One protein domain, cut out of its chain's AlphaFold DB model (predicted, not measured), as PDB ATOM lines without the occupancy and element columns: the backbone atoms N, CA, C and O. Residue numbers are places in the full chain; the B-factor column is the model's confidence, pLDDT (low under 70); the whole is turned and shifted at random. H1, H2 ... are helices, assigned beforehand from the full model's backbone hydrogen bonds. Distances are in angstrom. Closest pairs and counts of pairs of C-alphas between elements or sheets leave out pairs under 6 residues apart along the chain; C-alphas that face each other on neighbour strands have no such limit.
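What this domain is: This is residues 5 to 97 of the 654 residues of the protein "Adenylate cyclase" of Pseudomonas fluorescens (UniProt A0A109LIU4). A helical hairpin, H3 and H4 side by side, has H5 loosely next to H4, offset from it and running the opposite way at a shallow tilt; short H2 sits by the first residues of H3, H1 extends the model at one end, and H6 lies at a steep tilt to H4 at the other end. A wide loop, residues 57 to 68, joins H4 to H5. The printed part has 93 residues with six named helices, H1 to H6 in chain order, no named strand, and is all helix. It is only just compact, close to loose, with a radius of gyration of the C-alphas of 14.6 A, and only just flat, spanning 43 by 35 by 19 A.

How they stand to each other: H3, residues 24 to 38, and H4, residues 42 to 56, form a helical hairpin: they touch, closest at the C-alphas of Leu 36 and Leu 45, 6.1 A apart, and run opposite ways at a shallow tilt of 12 degrees. H5, residues 69 to 80, is close to H4 but not clearly touching, closest at the C-alphas of Tyr 53 and Leu 74, 7.4 A, opposite ways at a shallow tilt of 16 degrees. H3 and H5 are apart. H6, residues 85 to 92, is close to H4 but not clearly touching, at a steep tilt of 55 degrees, closest at the C-alphas of Leu 54 and Leu 91, 7.2 A. H1, residues 5 to 13, and H2, residues 19 to 22, only just touch, with 3 pairs of C-alphas within 8 A, closest Phe 8 and Leu 22, 6.7 A. Every O i to N i+4 pair is within hydrogen-bond range in H1, H3, H4, H5 and H6; H2 is too short for one.

Where its parts are: H1 begins at C-alpha 5 (-17.571, 34.034, 17.936) and is 12.3 A long; H2 is 5.0 A, H3 21.2 A, H4 21.3 A, H5 16.7 A and H6 10.4 A. H6 ends at C-alpha 92 (9.035, 48.182, 30.081).

The domain as a whole: The C-alphas farthest apart, Phe 13 and Gln 96, are 45.3 A apart. The printed part has no cut. The link from H4 to H5 is long, and pLDDT is under 70 at residues 63 to 67.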
ATOM      1  N   SER A   5     -17.617  34.840  19.160       86.94
ATOM      2  CA  SER A   5     -17.571  34.034  17.936       86.94
ATOM      3  C   SER A   5     -18.539  34.525  16.857       86.94
ATOM      4  O   SER A   5     -18.198  34.503  15.676       86.94
ATOM      5  N   LEU A   6     -19.726  35.014  17.235       88.31
ATOM      6  CA  LEU A   6     -20.659  35.633  16.291       88.31
ATOM      7  C   LEU A   6     -20.118  36.974  15.790       88.31
ATOM      8  O   LEU A   6     -20.199  37.238  14.595       88.31
ATOM      9  N   ARG A   7     -19.535  37.792  16.676       87.50
ATOM     10  CA  ARG A   7     -18.927  39.081  16.304       87.50
ATOM     11  C   ARG A   7     -17.764  38.891  15.325       87.50
ATOM     12  O   ARG A   7     -17.698  39.607  14.336       87.50
ATOM     13  N   PHE A   8     -16.909  37.895  15.565       89.06
ATOM     14  CA  PHE A   8     -15.827  37.520  14.651       89.06
ATOM     15  C   PHE A   8     -16.379  37.112  13.281       89.06
ATOM     16  O   PHE A   8     -16.005  37.693  12.268       89.06
ATOM     17  N   LYS A   9     -17.343  36.177  13.243       90.12
ATOM     18  CA  LYS A   9     -17.980  35.752  11.986       90.12
ATOM     19  C   LYS A   9     -18.601  36.933  11.238       90.12
ATOM     20  O   LYS A   9     -18.396  37.055  10.040       90.12
ATOM     21  N   GLN A  10     -19.323  37.810  11.933       89.62
ATOM     22  CA  GLN A  10     -19.929  39.003  11.337       89.62
ATOM     23  C   GLN A  10     -18.883  39.948  10.739       89.62
ATOM     24  O   GLN A  10     -19.095  40.428   9.631       89.62
ATOM     25  N   ALA A  11     -17.764  40.183  11.429       89.00
ATOM     26  CA  ALA A  11     -16.676  41.013  10.913       89.00
ATOM     27  C   ALA A  11     -16.069  40.413   9.634       89.00
ATOM     28  O   ALA A  11     -15.930  41.116   8.635       89.00
ATOM     29  N   VAL A  12     -15.819  39.099   9.622       89.50
ATOM     30  CA  VAL A  12     -15.320  38.377   8.438       89.50
ATOM     31  C   VAL A  12     -16.317  38.446   7.273       89.50
ATOM     32  O   VAL A  12     -15.934  38.784   6.155       89.50
ATOM     33  N   PHE A  13     -17.607  38.191   7.522       91.81
ATOM     34  CA  PHE A  13     -18.657  38.286   6.495       91.81
ATOM     35  C   PHE A  13     -18.915  39.722   6.016       91.81
ATOM     36  O   PHE A  13     -19.454  39.901   4.930       91.81
ATOM     37  N   SER A  14     -18.515  40.734   6.790       91.12
ATOM     38  CA  SER A  14     -18.597  42.152   6.410       91.12
ATOM     39  C   SER A  14     -17.335  42.649   5.689       91.12
ATOM     40  O   SER A  14     -17.139  43.854   5.578       91.12
ATOM     41  N   HIS A  15     -16.478  41.736   5.214       87.94
ATOM     42  CA  HIS A  15     -15.221  42.035   4.521       87.94
ATOM     43  C   HIS A  15     -14.215  42.863   5.341       87.94
ATOM     44  O   HIS A  15     -13.445  43.635   4.771       87.94
ATOM     45  N   GLN A  16     -14.166  42.681   6.667       88.69
ATOM     46  CA  GLN A  16     -13.062  43.225   7.460       88.69
ATOM     47  C   GLN A  16     -11.754  42.523   7.068       88.69
ATOM     48  O   GLN A  16     -11.630  41.310   7.232       88.69
ATOM     49  N   VAL A  17     -10.792  43.284   6.540       85.69
ATOM     50  CA  VAL A  17      -9.498  42.767   6.046       85.69
ATOM     51  C   VAL A  17      -8.328  43.018   6.996       85.69
ATOM     52  O   VAL A  17      -7.267  42.424   6.821       85.69
ATOM     53  N   ASP A  18      -8.507  43.883   7.997       86.56
ATOM     54  CA  ASP A  18      -7.476  44.155   8.995       86.56
ATOM     55  C   ASP A  18      -7.351  42.973   9.969       86.56
ATOM     56  O   ASP A  18      -8.271  42.675  10.738       86.56
ATOM     57  N   LEU A  19      -6.205  42.293   9.912       85.31
ATOM     58  CA  LEU A  19      -5.898  41.145  10.758       85.31
ATOM     59  C   LEU A  19      -5.753  41.536  12.234       85.31
ATOM     60  O   LEU A  19      -6.076  40.716  13.090       85.31
ATOM     61  N   ASP A  20      -5.334  42.770  12.536       86.25
ATOM     62  CA  ASP A  20      -5.209  43.253  13.914       86.25
ATOM     63  C   ASP A  20      -6.590  43.356  14.584       86.25
ATOM     64  O   ASP A  20      -6.760  43.005  15.751       86.25
ATOM     65  N   GLU A  21      -7.603  43.795  13.832       84.62
ATOM     66  CA  GLU A  21      -8.987  43.939  14.312       84.62
ATOM     67  C   GLU A  21      -9.731  42.595  14.395       84.62
ATOM     68  O   GLU A  21     -10.725  42.465  15.117       84.62
ATOM     69  N   LEU A  22      -9.251  41.585  13.665       86.75
ATOM     70  CA  LEU A  22      -9.741  40.208  13.735       86.75
ATOM     71  C   LEU A  22      -8.987  39.355  14.765       86.75
ATOM     72  O   LEU A  22      -9.399  38.219  15.020       86.75
ATOM     73  N   ASP A  23      -7.917  39.874  15.378       88.56
ATOM     74  CA  ASP A  23      -7.174  39.155  16.407       88.56
ATOM     75  C   ASP A  23      -8.087  38.848  17.616       88.56
ATOM     76  O   ASP A  23      -8.691  39.757  18.202       88.56
ATOM     77  N   PRO A  24      -8.201  37.576  18.045       87.25
ATOM     78  CA  PRO A  24      -9.095  37.202  19.134       87.25
ATOM     79  C   PRO A  24      -8.803  37.910  20.464       87.25
ATOM     80  O   PRO A  24      -9.743  38.197  21.210       87.25
ATOM     81  N   TYR A  25      -7.537  38.208  20.783       87.31
ATOM     82  CA  TYR A  25      -7.189  38.930  22.009       87.31
ATOM     83  C   TYR A  25      -7.614  40.393  21.931       87.31
ATOM     84  O   TYR A  25      -8.151  40.911  22.915       87.31
ATOM     85  N   ILE A  26      -7.446  41.036  20.775       90.81
ATOM     86  CA  ILE A  26      -7.918  42.406  20.551       90.81
ATOM     87  C   ILE A  26      -9.443  42.471  20.591       90.81
ATOM     88  O   ILE A  26      -9.996  43.323  21.285       90.81
ATOM     89  N   MET A  27     -10.149  41.533  19.959       91.00
ATOM     90  CA  MET A  27     -11.613  41.487  20.019       91.00
ATOM     91  C   MET A  27     -12.140  41.301  21.451       91.00
ATOM     92  O   MET A  27     -13.125  41.940  21.838       91.00
ATOM     93  N   VAL A  28     -11.491  40.449  22.254       91.44
ATOM     94  CA  VAL A  28     -11.800  40.292  23.687       91.44
ATOM     95  C   VAL A  28     -11.541  41.598  24.431       91.44
ATOM     96  O   VAL A  28     -12.415  42.060  25.167       91.44
ATOM     97  N   TYR A  29     -10.380  42.220  24.214       93.38
ATOM     98  CA  TYR A  29     -10.027  43.499  24.819       93.38
ATOM     99  C   TYR A  29     -11.054  44.588  24.493       93.38
ATOM    100  O   TYR A  29     -11.606  45.183  25.414       93.38
ATOM    101  N   ARG A  30     -11.386  44.803  23.213       92.50
ATOM    102  CA  ARG A  30     -12.373  45.801  22.769       92.50
ATOM    103  C   ARG A  30     -13.737  45.563  23.400       92.50
ATOM    104  O   ARG A  30     -14.405  46.506  23.814       92.50
ATOM    105  N   ARG A  31     -14.140  44.299  23.550       91.44
ATOM    106  CA  ARG A  31     -15.395  43.953  24.223       91.44
ATOM    107  C   ARG A  31     -15.385  44.329  25.707       91.44
ATOM    108  O   ARG A  31     -16.393  44.826  26.208       91.44
ATOM    109  N   ILE A  32     -14.275  44.076  26.399       92.00
ATOM    110  CA  ILE A  32     -14.088  44.474  27.800       92.00
ATOM    111  C   ILE A  32     -14.038  46.005  27.905       92.00
ATOM    112  O   ILE A  32     -14.677  46.576  28.785       92.00
ATOM    113  N   GLU A  33     -13.349  46.675  26.981       94.81
ATOM    114  CA  GLU A  33     -13.252  48.132  26.908       94.81
ATOM    115  C   GLU A  33     -14.627  48.791  26.748       94.81
ATOM    116  O   GLU A  33     -14.970  49.668  27.537       94.81
ATOM    117  N   GLU A  34     -15.440  48.345  25.786       93.88
ATOM    118  CA  GLU A  34     -16.823  48.808  25.598       93.88
ATOM    119  C   GLU A  34     -17.647  48.666  26.884       93.88
ATOM    120  O   GLU A  34     -18.356  49.590  27.284       93.88
ATOM    121  N   TYR A  35     -17.541  47.508  27.542       91.75
ATOM    122  CA  TYR A  35     -18.290  47.202  28.757       91.75
ATOM    123  C   TYR A  35     -17.892  48.099  29.937       91.75
ATOM    124  O   TYR A  35     -18.763  48.633  30.622       91.75
ATOM    125  N   LEU A  36     -16.589  48.291  30.164       93.50
ATOM    126  CA  LEU A  36     -16.088  49.113  31.267       93.50
ATOM    127  C   LEU A  36     -16.301  50.611  31.006       93.50
ATOM    128  O   LEU A  36     -16.673  51.331  31.931       93.50
ATOM    129  N   LYS A  37     -16.160  51.079  29.756       94.88
ATOM    130  CA  LYS A  37     -16.490  52.467  29.374       94.88
ATOM    131  C   LYS A  37     -17.969  52.773  29.594       94.88
ATOM    132  O   LYS A  37     -18.284  53.801  30.183       94.88
ATOM    133  N   ALA A  38     -18.870  51.869  29.198       94.94
ATOM    134  CA  ALA A  38     -20.311  52.045  29.401       94.94
ATOM    135  C   ALA A  38     -20.705  52.159  30.887       94.94
ATOM    136  O   ALA A  38     -21.728  52.757  31.207       94.94
ATOM    137  N   ARG A  39     -19.891  51.600  31.792       92.44
ATOM    138  CA  ARG A  39     -20.082  51.654  33.251       92.44
ATOM    139  C   ARG A  39     -19.238  52.735  33.944       92.44
ATOM    140  O   ARG A  39     -19.306  52.848  35.161       92.44
ATOM    141  N   ASN A  40     -18.462  53.518  33.189       93.88
ATOM    142  CA  ASN A  40     -17.507  54.508  33.700       93.88
ATOM    143  C   ASN A  40     -16.455  53.927  34.676       93.88
ATOM    144  O   ASN A  40     -16.027  54.576  35.627       93.88
ATOM    145  N   GLU A  41     -16.024  52.687  34.446       93.25
ATOM    146  CA  GLU A  41     -15.083  51.955  35.307       93.25
ATOM    147  C   GLU A  41     -13.636  52.071  34.779       93.25
ATOM    148  O   GLU A  41     -13.007  51.086  34.377       93.25
ATOM    149  N   LEU A  42     -13.109  53.301  34.741       92.00
ATOM    150  CA  LEU A  42     -11.841  53.630  34.068       92.00
ATOM    151  C   LEU A  42     -10.599  52.995  34.716       92.00
ATOM    152  O   LEU A  42      -9.708  52.543  34.001       92.00
ATOM    153  N   GLU A  43     -10.542  52.896  36.046       90.56
ATOM    154  CA  GLU A  43      -9.408  52.268  36.749       90.56
ATOM    155  C   GLU A  43      -9.270  50.778  36.401       90.56
ATOM    156  O   GLU A  43      -8.168  50.265  36.183       90.56
ATOM    157  N   ARG A  44     -10.410  50.087  36.280       92.00
ATOM    158  CA  ARG A  44     -10.478  48.672  35.897       92.00
ATOM    159  C   ARG A  44     -10.015  48.486  34.458       92.00
ATOM    160  O   ARG A  44      -9.253  47.570  34.153       92.00
ATOM    161  N   LEU A  45     -10.447  49.392  33.578       94.38
ATOM    162  CA  LEU A  45     -10.024  49.413  32.181       94.38
ATOM    163  C   LEU A  45      -8.510  49.611  32.068       94.38
ATOM    164  O   LEU A  45      -7.858  48.922  31.283       94.38
ATOM    165  N   GLU A  46      -7.941  50.493  32.884       93.75
ATOM    166  CA  GLU A  46      -6.505  50.734  32.899       93.75
ATOM    167  C   GLU A  46      -5.710  49.505  33.368       93.75
ATOM    168  O   GLU A  46      -4.661  49.189  32.803       93.75
ATOM    169  N   LEU A  47      -6.217  48.728  34.334       92.94
ATOM    170  CA  LEU A  47      -5.598  47.444  34.682       92.94
ATOM    171  C   LEU A  47      -5.614  46.457  33.506       92.94
ATOM    172  O   LEU A  47      -4.608  45.789  33.259       92.94
ATOM    173  N   VAL A  48      -6.723  46.365  32.767       93.50
ATOM    174  CA  VAL A  48      -6.833  45.479  31.595       93.50
ATOM    175  C   VAL A  48      -5.841  45.893  30.505       93.50
ATOM    176  O   VAL A  48      -5.160  45.030  29.951       93.50
ATOM    177  N   ARG A  49      -5.709  47.198  30.231       94.75
ATOM    178  CA  ARG A  49      -4.746  47.743  29.257       94.75
ATOM    179  C   ARG A  49      -3.306  47.401  29.632       94.75
ATOM    180  O   ARG A  49      -2.582  46.826  28.819       94.75
ATOM    181  N   ARG A  50      -2.914  47.655  30.887       93.25
ATOM    182  CA  ARG A  50      -1.587  47.286  31.413       93.25
ATOM    183  C   ARG A  50      -1.349  45.780  31.337       93.25
ATOM    184  O   ARG A  50      -0.287  45.351  30.899       93.25
ATOM    185  N   SER A  51      -2.351  44.971  31.677       91.62
ATOM    186  CA  SER A  51      -2.262  43.509  31.604       91.62
ATOM    187  C   SER A  51      -2.064  43.011  30.171       91.62
ATOM    188  O   SER A  51      -1.229  42.139  29.941       91.62
ATOM    189  N   LEU A  52      -2.794  43.572  29.199       92.69
ATOM    190  CA  LEU A  52      -2.635  43.249  27.781       92.69
ATOM    191  C   LEU A  52      -1.224  43.605  27.301       92.69
ATOM    192  O   LEU A  52      -0.545  42.756  26.729       92.69
ATOM    193  N   TYR A  53      -0.761  44.822  27.598       93.50
ATOM    194  CA  TYR A  53       0.577  45.283  27.234       93.50
ATOM    195  C   TYR A  53       1.677  44.359  27.780       93.50
ATOM    196  O   TYR A  53       2.518  43.859  27.029       93.50
ATOM    197  N   LEU A  54       1.623  44.054  29.081       90.75
ATOM    198  CA  LEU A  54       2.591  43.175  29.740       90.75
ATOM    199  C   LEU A  54       2.529  41.733  29.217       90.75
ATOM    200  O   LEU A  54       3.566  41.077  29.129       90.75
ATOM    201  N   LYS A  55       1.343  41.242  28.835       89.69
ATOM    202  CA  LYS A  55       1.166  39.904  28.250       89.69
ATOM    203  C   LYS A  55       1.800  39.786  26.864       89.69
ATOM    204  O   LYS A  55       2.357  38.738  26.550       89.69
ATOM    205  N   VAL A  56       1.727  40.838  26.044       89.38
ATOM    206  CA  VAL A  56       2.370  40.865  24.718       89.38
ATOM    207  C   VAL A  56       3.899  40.929  24.845       89.38
ATOM    208  O   VAL A  56       4.605  40.402  23.987       89.38
ATOM    209  N   ASN A  57       4.417  41.505  25.939       86.19
ATOM    210  CA  ASN A  57       5.840  41.519  26.295       86.19
ATOM    211  C   ASN A  57       6.746  42.118  25.193       86.19
ATOM    212  O   ASN A  57       7.829  41.609  24.891       86.19
ATOM    213  N   ARG A  58       6.291  43.210  24.564       88.75
ATOM    214  CA  ARG A  58       7.044  43.986  23.564       88.75
ATOM    215  C   ARG A  58       7.258  45.407  24.074       88.75
ATOM    216  O   ARG A  58       6.292  46.113  24.327       88.75
ATOM    217  N   LYS A  59       8.524  45.815  24.196       88.94
ATOM    218  CA  LYS A  59       8.909  47.112  24.768       88.94
ATOM    219  C   LYS A  59       8.791  48.236  23.741       88.94
ATOM    220  O   LYS A  59       9.425  48.152  22.687       88.94
ATOM    221  N   LEU A  60       8.028  49.281  24.051       88.38
ATOM    222  CA  LEU A  60       7.868  50.466  23.200       88.38
ATOM    223  C   LEU A  60       8.865  51.583  23.529       88.38
ATOM    224  O   LEU A  60       9.269  52.315  22.629       88.38
ATOM    225  N   SER A  61       9.320  51.679  24.782       84.31
ATOM    226  CA  SER A  61      10.277  52.697  25.252       84.31
ATOM    227  C   SER A  61      11.692  52.525  24.686       84.31
ATOM    228  O   SER A  61      12.445  53.492  24.600       84.31
ATOM    229  N   ALA A  62      12.061  51.311  24.265       76.75
ATOM    230  CA  ALA A  62      13.345  51.039  23.627       76.75
ATOM    231  C   ALA A  62      13.261  51.264  22.109       76.75
ATOM    232  O   ALA A  62      12.384  50.713  21.433       76.75
ATOM    233  N   GLY A  63      14.206  52.032  21.560       66.75
ATOM    234  CA  GLY A  63      14.351  52.220  20.116       66.75
ATOM    235  C   GLY A  63      14.885  50.952  19.449       66.75
ATOM    236  O   GLY A  63      16.067  50.641  19.564       66.75
ATOM    237  N   GLN A  64      14.027  50.210  18.747       65.50
ATOM    238  CA  GLN A  64      14.436  49.093  17.887       65.50
ATOM    239  C   GLN A  64      14.249  49.445  16.408       65.50
ATOM    240  O   GLN A  64      13.313  50.146  16.039       65.50
ATOM    241  N   ARG A  65      15.158  48.943  15.559       55.88
ATOM    242  CA  ARG A  65      15.244  49.272  14.123       55.88
ATOM    243  C   ARG A  65      14.267  48.506  13.218       55.88
ATOM    244  O   ARG A  65      14.106  48.899  12.070       55.88
ATOM    245  N   THR A  66      13.601  47.454  13.697       57.41
ATOM    246  CA  THR A  66      12.618  46.683  12.915       57.41
ATOM    247  C   THR A  66      11.308  46.543  13.690       57.41
ATOM    248  O   THR A  66      11.192  45.751  14.625       57.41
ATOM    249  N   ALA A  67      10.307  47.343  13.319       65.81
ATOM    250  CA  ALA A  67       8.980  47.299  13.926       65.81
ATOM    251  C   ALA A  67       8.170  46.131  13.340       65.81
ATOM    252  O   ALA A  67       7.661  46.214  12.226       65.81
ATOM    253  N   GLY A  68       8.066  45.022  14.079       81.38
ATOM    254  CA  GLY A  68       7.095  43.970  13.762       81.38
ATOM    255  C   GLY A  68       5.654  44.465  13.953       81.38
ATOM    256  O   GLY A  68       5.421  45.382  14.740       81.38
ATOM    257  N   TRP A  69       4.685  43.830  13.285       86.00
ATOM    258  CA  TRP A  69       3.261  44.214  13.325       86.00
ATOM    259  C   TRP A  69       2.712  44.379  14.759       86.00
ATOM    260  O   TRP A  69       2.035  45.357  15.055       86.00
ATOM    261  N   GLN A  70       3.115  43.507  15.696       86.50
ATOM    262  CA  GLN A  70       2.726  43.587  17.115       86.50
ATOM    263  C   GLN A  70       3.124  44.913  17.770       86.50
ATOM    264  O   GLN A  70       2.398  45.440  18.608       86.50
ATOM    265  N   ARG A  71       4.297  45.446  17.409       87.62
ATOM    266  CA  ARG A  71       4.785  46.719  17.938       87.62
ATOM    267  C   ARG A  71       3.940  47.871  17.399       87.62
ATOM    268  O   ARG A  71       3.510  48.700  18.186       87.62
ATOM    269  N   GLN A  72       3.661  47.875  16.094       88.94
ATOM    270  CA  GLN A  72       2.824  48.897  15.454       88.94
ATOM    271  C   GLN A  72       1.404  48.914  16.038       88.94
ATOM    272  O   GLN A  72       0.851  49.980  16.301       88.94
ATOM    273  N   LEU A  73       0.835  47.735  16.300       89.88
ATOM    274  CA  LEU A  73      -0.452  47.592  16.973       89.88
ATOM    275  C   LEU A  73      -0.416  48.148  18.404       89.88
ATOM    276  O   LEU A  73      -1.295  48.917  18.787       89.88
ATOM    277  N   LEU A  74       0.608  47.808  19.193       91.31
ATOM    278  CA  LEU A  74       0.753  48.346  20.549       91.31
ATOM    279  C   LEU A  74       1.004  49.859  20.570       91.31
ATOM    280  O   LEU A  74       0.503  50.521  21.468       91.31
ATOM    281  N   GLU A  75       1.742  50.415  19.606       91.12
ATOM    282  CA  GLU A  75       1.944  51.868  19.476       91.12
ATOM    283  C   GLU A  75       0.616  52.582  19.197       91.12
ATOM    284  O   GLU A  75       0.305  53.580  19.849       91.12
ATOM    285  N   ARG A  76      -0.208  52.023  18.299       91.69
ATOM    286  CA  ARG A  76      -1.566  52.512  18.019       91.69
ATOM    287  C   ARG A  76      -2.438  52.481  19.276       91.69
ATOM    288  O   ARG A  76      -3.019  53.496  19.645       91.69
ATOM    289  N   LEU A  77      -2.469  51.343  19.971       93.44
ATOM    290  CA  LEU A  77      -3.245  51.167  21.200       93.44
ATOM    291  C   LEU A  77      -2.767  52.087  22.331       93.44
ATOM    292  O   LEU A  77      -3.589  52.723  22.980       93.44
ATOM    293  N   ALA A  78      -1.457  52.216  22.549       93.38
ATOM    294  CA  ALA A  78      -0.901  53.110  23.564       93.38
ATOM    295  C   ALA A  78      -1.277  54.577  23.298       93.38
ATOM    296  O   ALA A  78      -1.596  55.309  24.239       93.38
ATOM    297  N   HIS A  79      -1.310  54.988  22.025       93.69
ATOM    298  CA  HIS A  79      -1.787  56.311  21.635       93.69
ATOM    299  C   HIS A  79      -3.286  56.488  21.927       93.69
ATOM    300  O   HIS A  79      -3.676  57.477  22.543       93.69
ATOM    301  N   GLU A  80      -4.122  55.504  21.579       93.62
ATOM    302  CA  GLU A  80      -5.556  55.508  21.916       93.62
ATOM    303  C   GLU A  80      -5.814  55.561  23.430       93.62
ATOM    304  O   GLU A  80      -6.778  56.179  23.887       93.62
ATOM    305  N   TRP A  81      -4.962  54.916  24.226       94.81
ATOM    306  CA  TRP A  81      -5.050  54.918  25.687       94.81
ATOM    307  C   TRP A  81      -4.534  56.207  26.322       94.81
ATOM    308  O   TRP A  81      -4.746  56.405  27.516       94.81
ATOM    309  N   SER A  82      -3.914  57.089  25.531       94.12
ATOM    310  CA  SER A  82      -3.265  58.320  25.998       94.12
ATOM    311  C   SER A  82      -2.131  58.058  26.997       94.12
ATOM    312  O   SER A  82      -1.925  58.840  27.924       94.12
ATOM    313  N   TRP A  83      -1.399  56.953  26.829       95.12
ATOM    314  CA  TRP A  83      -0.230  56.656  27.656       95.12
ATOM    315  C   TRP A  83       0.943  57.556  27.288       95.12
ATOM    316  O   TRP A  83       1.281  57.723  26.114       95.12
ATOM    317  N   ASP A  84       1.595  58.108  28.306       91.88
ATOM    318  CA  ASP A  84       2.802  58.900  28.132       91.88
ATOM    319  C   ASP A  84       4.065  58.019  28.091       91.88
ATOM    320  O   ASP A  84       4.068  56.814  28.371       91.88
ATOM    321  N   THR A  85       5.189  58.636  27.731       90.00
ATOM    322  CA  THR A  85       6.490  57.954  27.679       90.00
ATOM    323  C   THR A  85       6.934  57.439  29.046       90.00
ATOM    324  O   THR A  85       7.635  56.428  29.120       90.00
ATOM    325  N   ARG A  86       6.510  58.090  30.137       91.44
ATOM    326  CA  ARG A  86       6.831  57.690  31.509       91.44
ATOM    327  C   ARG A  86       6.145  56.377  31.879       91.44
ATOM    328  O   ARG A  86       6.793  55.499  32.448       91.44
ATOM    329  N   GLN A  87       4.868  56.225  31.544       90.94
ATOM    330  CA  GLN A  87       4.102  55.007  31.766       90.94
ATOM    331  C   GLN A  87       4.680  53.835  30.971       90.94
ATOM    332  O   GLN A  87       4.872  52.752  31.526       90.94
ATOM    333  N   LEU A  88       5.032  54.058  29.703       92.75
ATOM    334  CA  LEU A  88       5.689  53.040  28.879       92.75
ATOM    335  C   LEU A  88       7.046  52.624  29.459       92.75
ATOM    336  O   LEU A  88       7.317  51.431  29.582       92.75
ATOM    337  N   ALA A  89       7.874  53.584  29.881       92.12
ATOM    338  CA  ALA A  89       9.163  53.300  30.512       92.12
ATOM    339  C   ALA A  89       9.014  52.505  31.824       92.12
ATOM    340  O   ALA A  89       9.814  51.611  32.102       92.12
ATOM    341  N   LEU A  90       7.978  52.795  32.619       92.19
ATOM    342  CA  LEU A  90       7.667  52.045  33.836       92.19
ATOM    343  C   LEU A  90       7.265  50.594  33.529       92.19
ATOM    344  O   LEU A  90       7.760  49.676  34.173       92.19
ATOM    345  N   LEU A  91       6.376  50.370  32.560       92.44
ATOM    346  CA  LEU A  91       5.923  49.023  32.192       92.44
ATOM    347  C   LEU A  91       7.049  48.199  31.544       92.44
ATOM    348  O   LEU A  91       7.190  47.007  31.818       92.44
ATOM    349  N   ASP A  92       7.903  48.835  30.745       93.06
ATOM    350  CA  ASP A  92       9.035  48.182  30.081       93.06
ATOM    351  C   ASP A  92      10.191  47.837  31.025       93.06
ATOM    352  O   ASP A  92      10.999  46.943  30.723       93.06
ATOM    353  N   SER A  93      10.258  48.505  32.180       91.94
ATOM    354  CA  SER A  93      11.175  48.189  33.276       91.94
ATOM    355  C   SER A  93      10.622  47.132  34.237       91.94
ATOM    356  O   SER A  93      11.179  46.949  35.314       91.94
ATOM    357  N   ARG A  94       9.592  46.356  33.847       92.69
ATOM    358  CA  ARG A  94       9.018  45.255  34.655       92.69
ATOM    359  C   ARG A  94      10.055  44.298  35.250       92.69
ATOM    360  O   ARG A  94       9.868  43.816  36.361       92.69
ATOM    361  N   SER A  95      11.147  44.019  34.540       90.69
ATOM    362  CA  SER A  95      12.234  43.165  35.044       90.69
ATOM    363  C   SER A  95      13.025  43.777  36.206       90.69
ATOM    364  O   SER A  95      13.752  43.064  36.877       90.69
ATOM    365  N   GLN A  96      12.907  45.084  36.426       91.50
ATOM    366  CA  GLN A  96      13.548  45.841  37.503       91.50
ATOM    367  C   GLN A  96      12.554  46.196  38.621       91.50
ATOM    368  O   GLN A  96      12.906  46.910  39.559       91.50
ATOM    369  N   TRP A  97      11.297  45.752  38.527       94.38
ATOM    370  CA  TRP A  97      10.296  46.045  39.547       94.38
ATOM    371  C   TRP A  97      10.628  45.326  40.848       94.38
ATOM    372  O   TRP A  97      10.604  44.103  40.911       94.38
TER     373      TRP A  97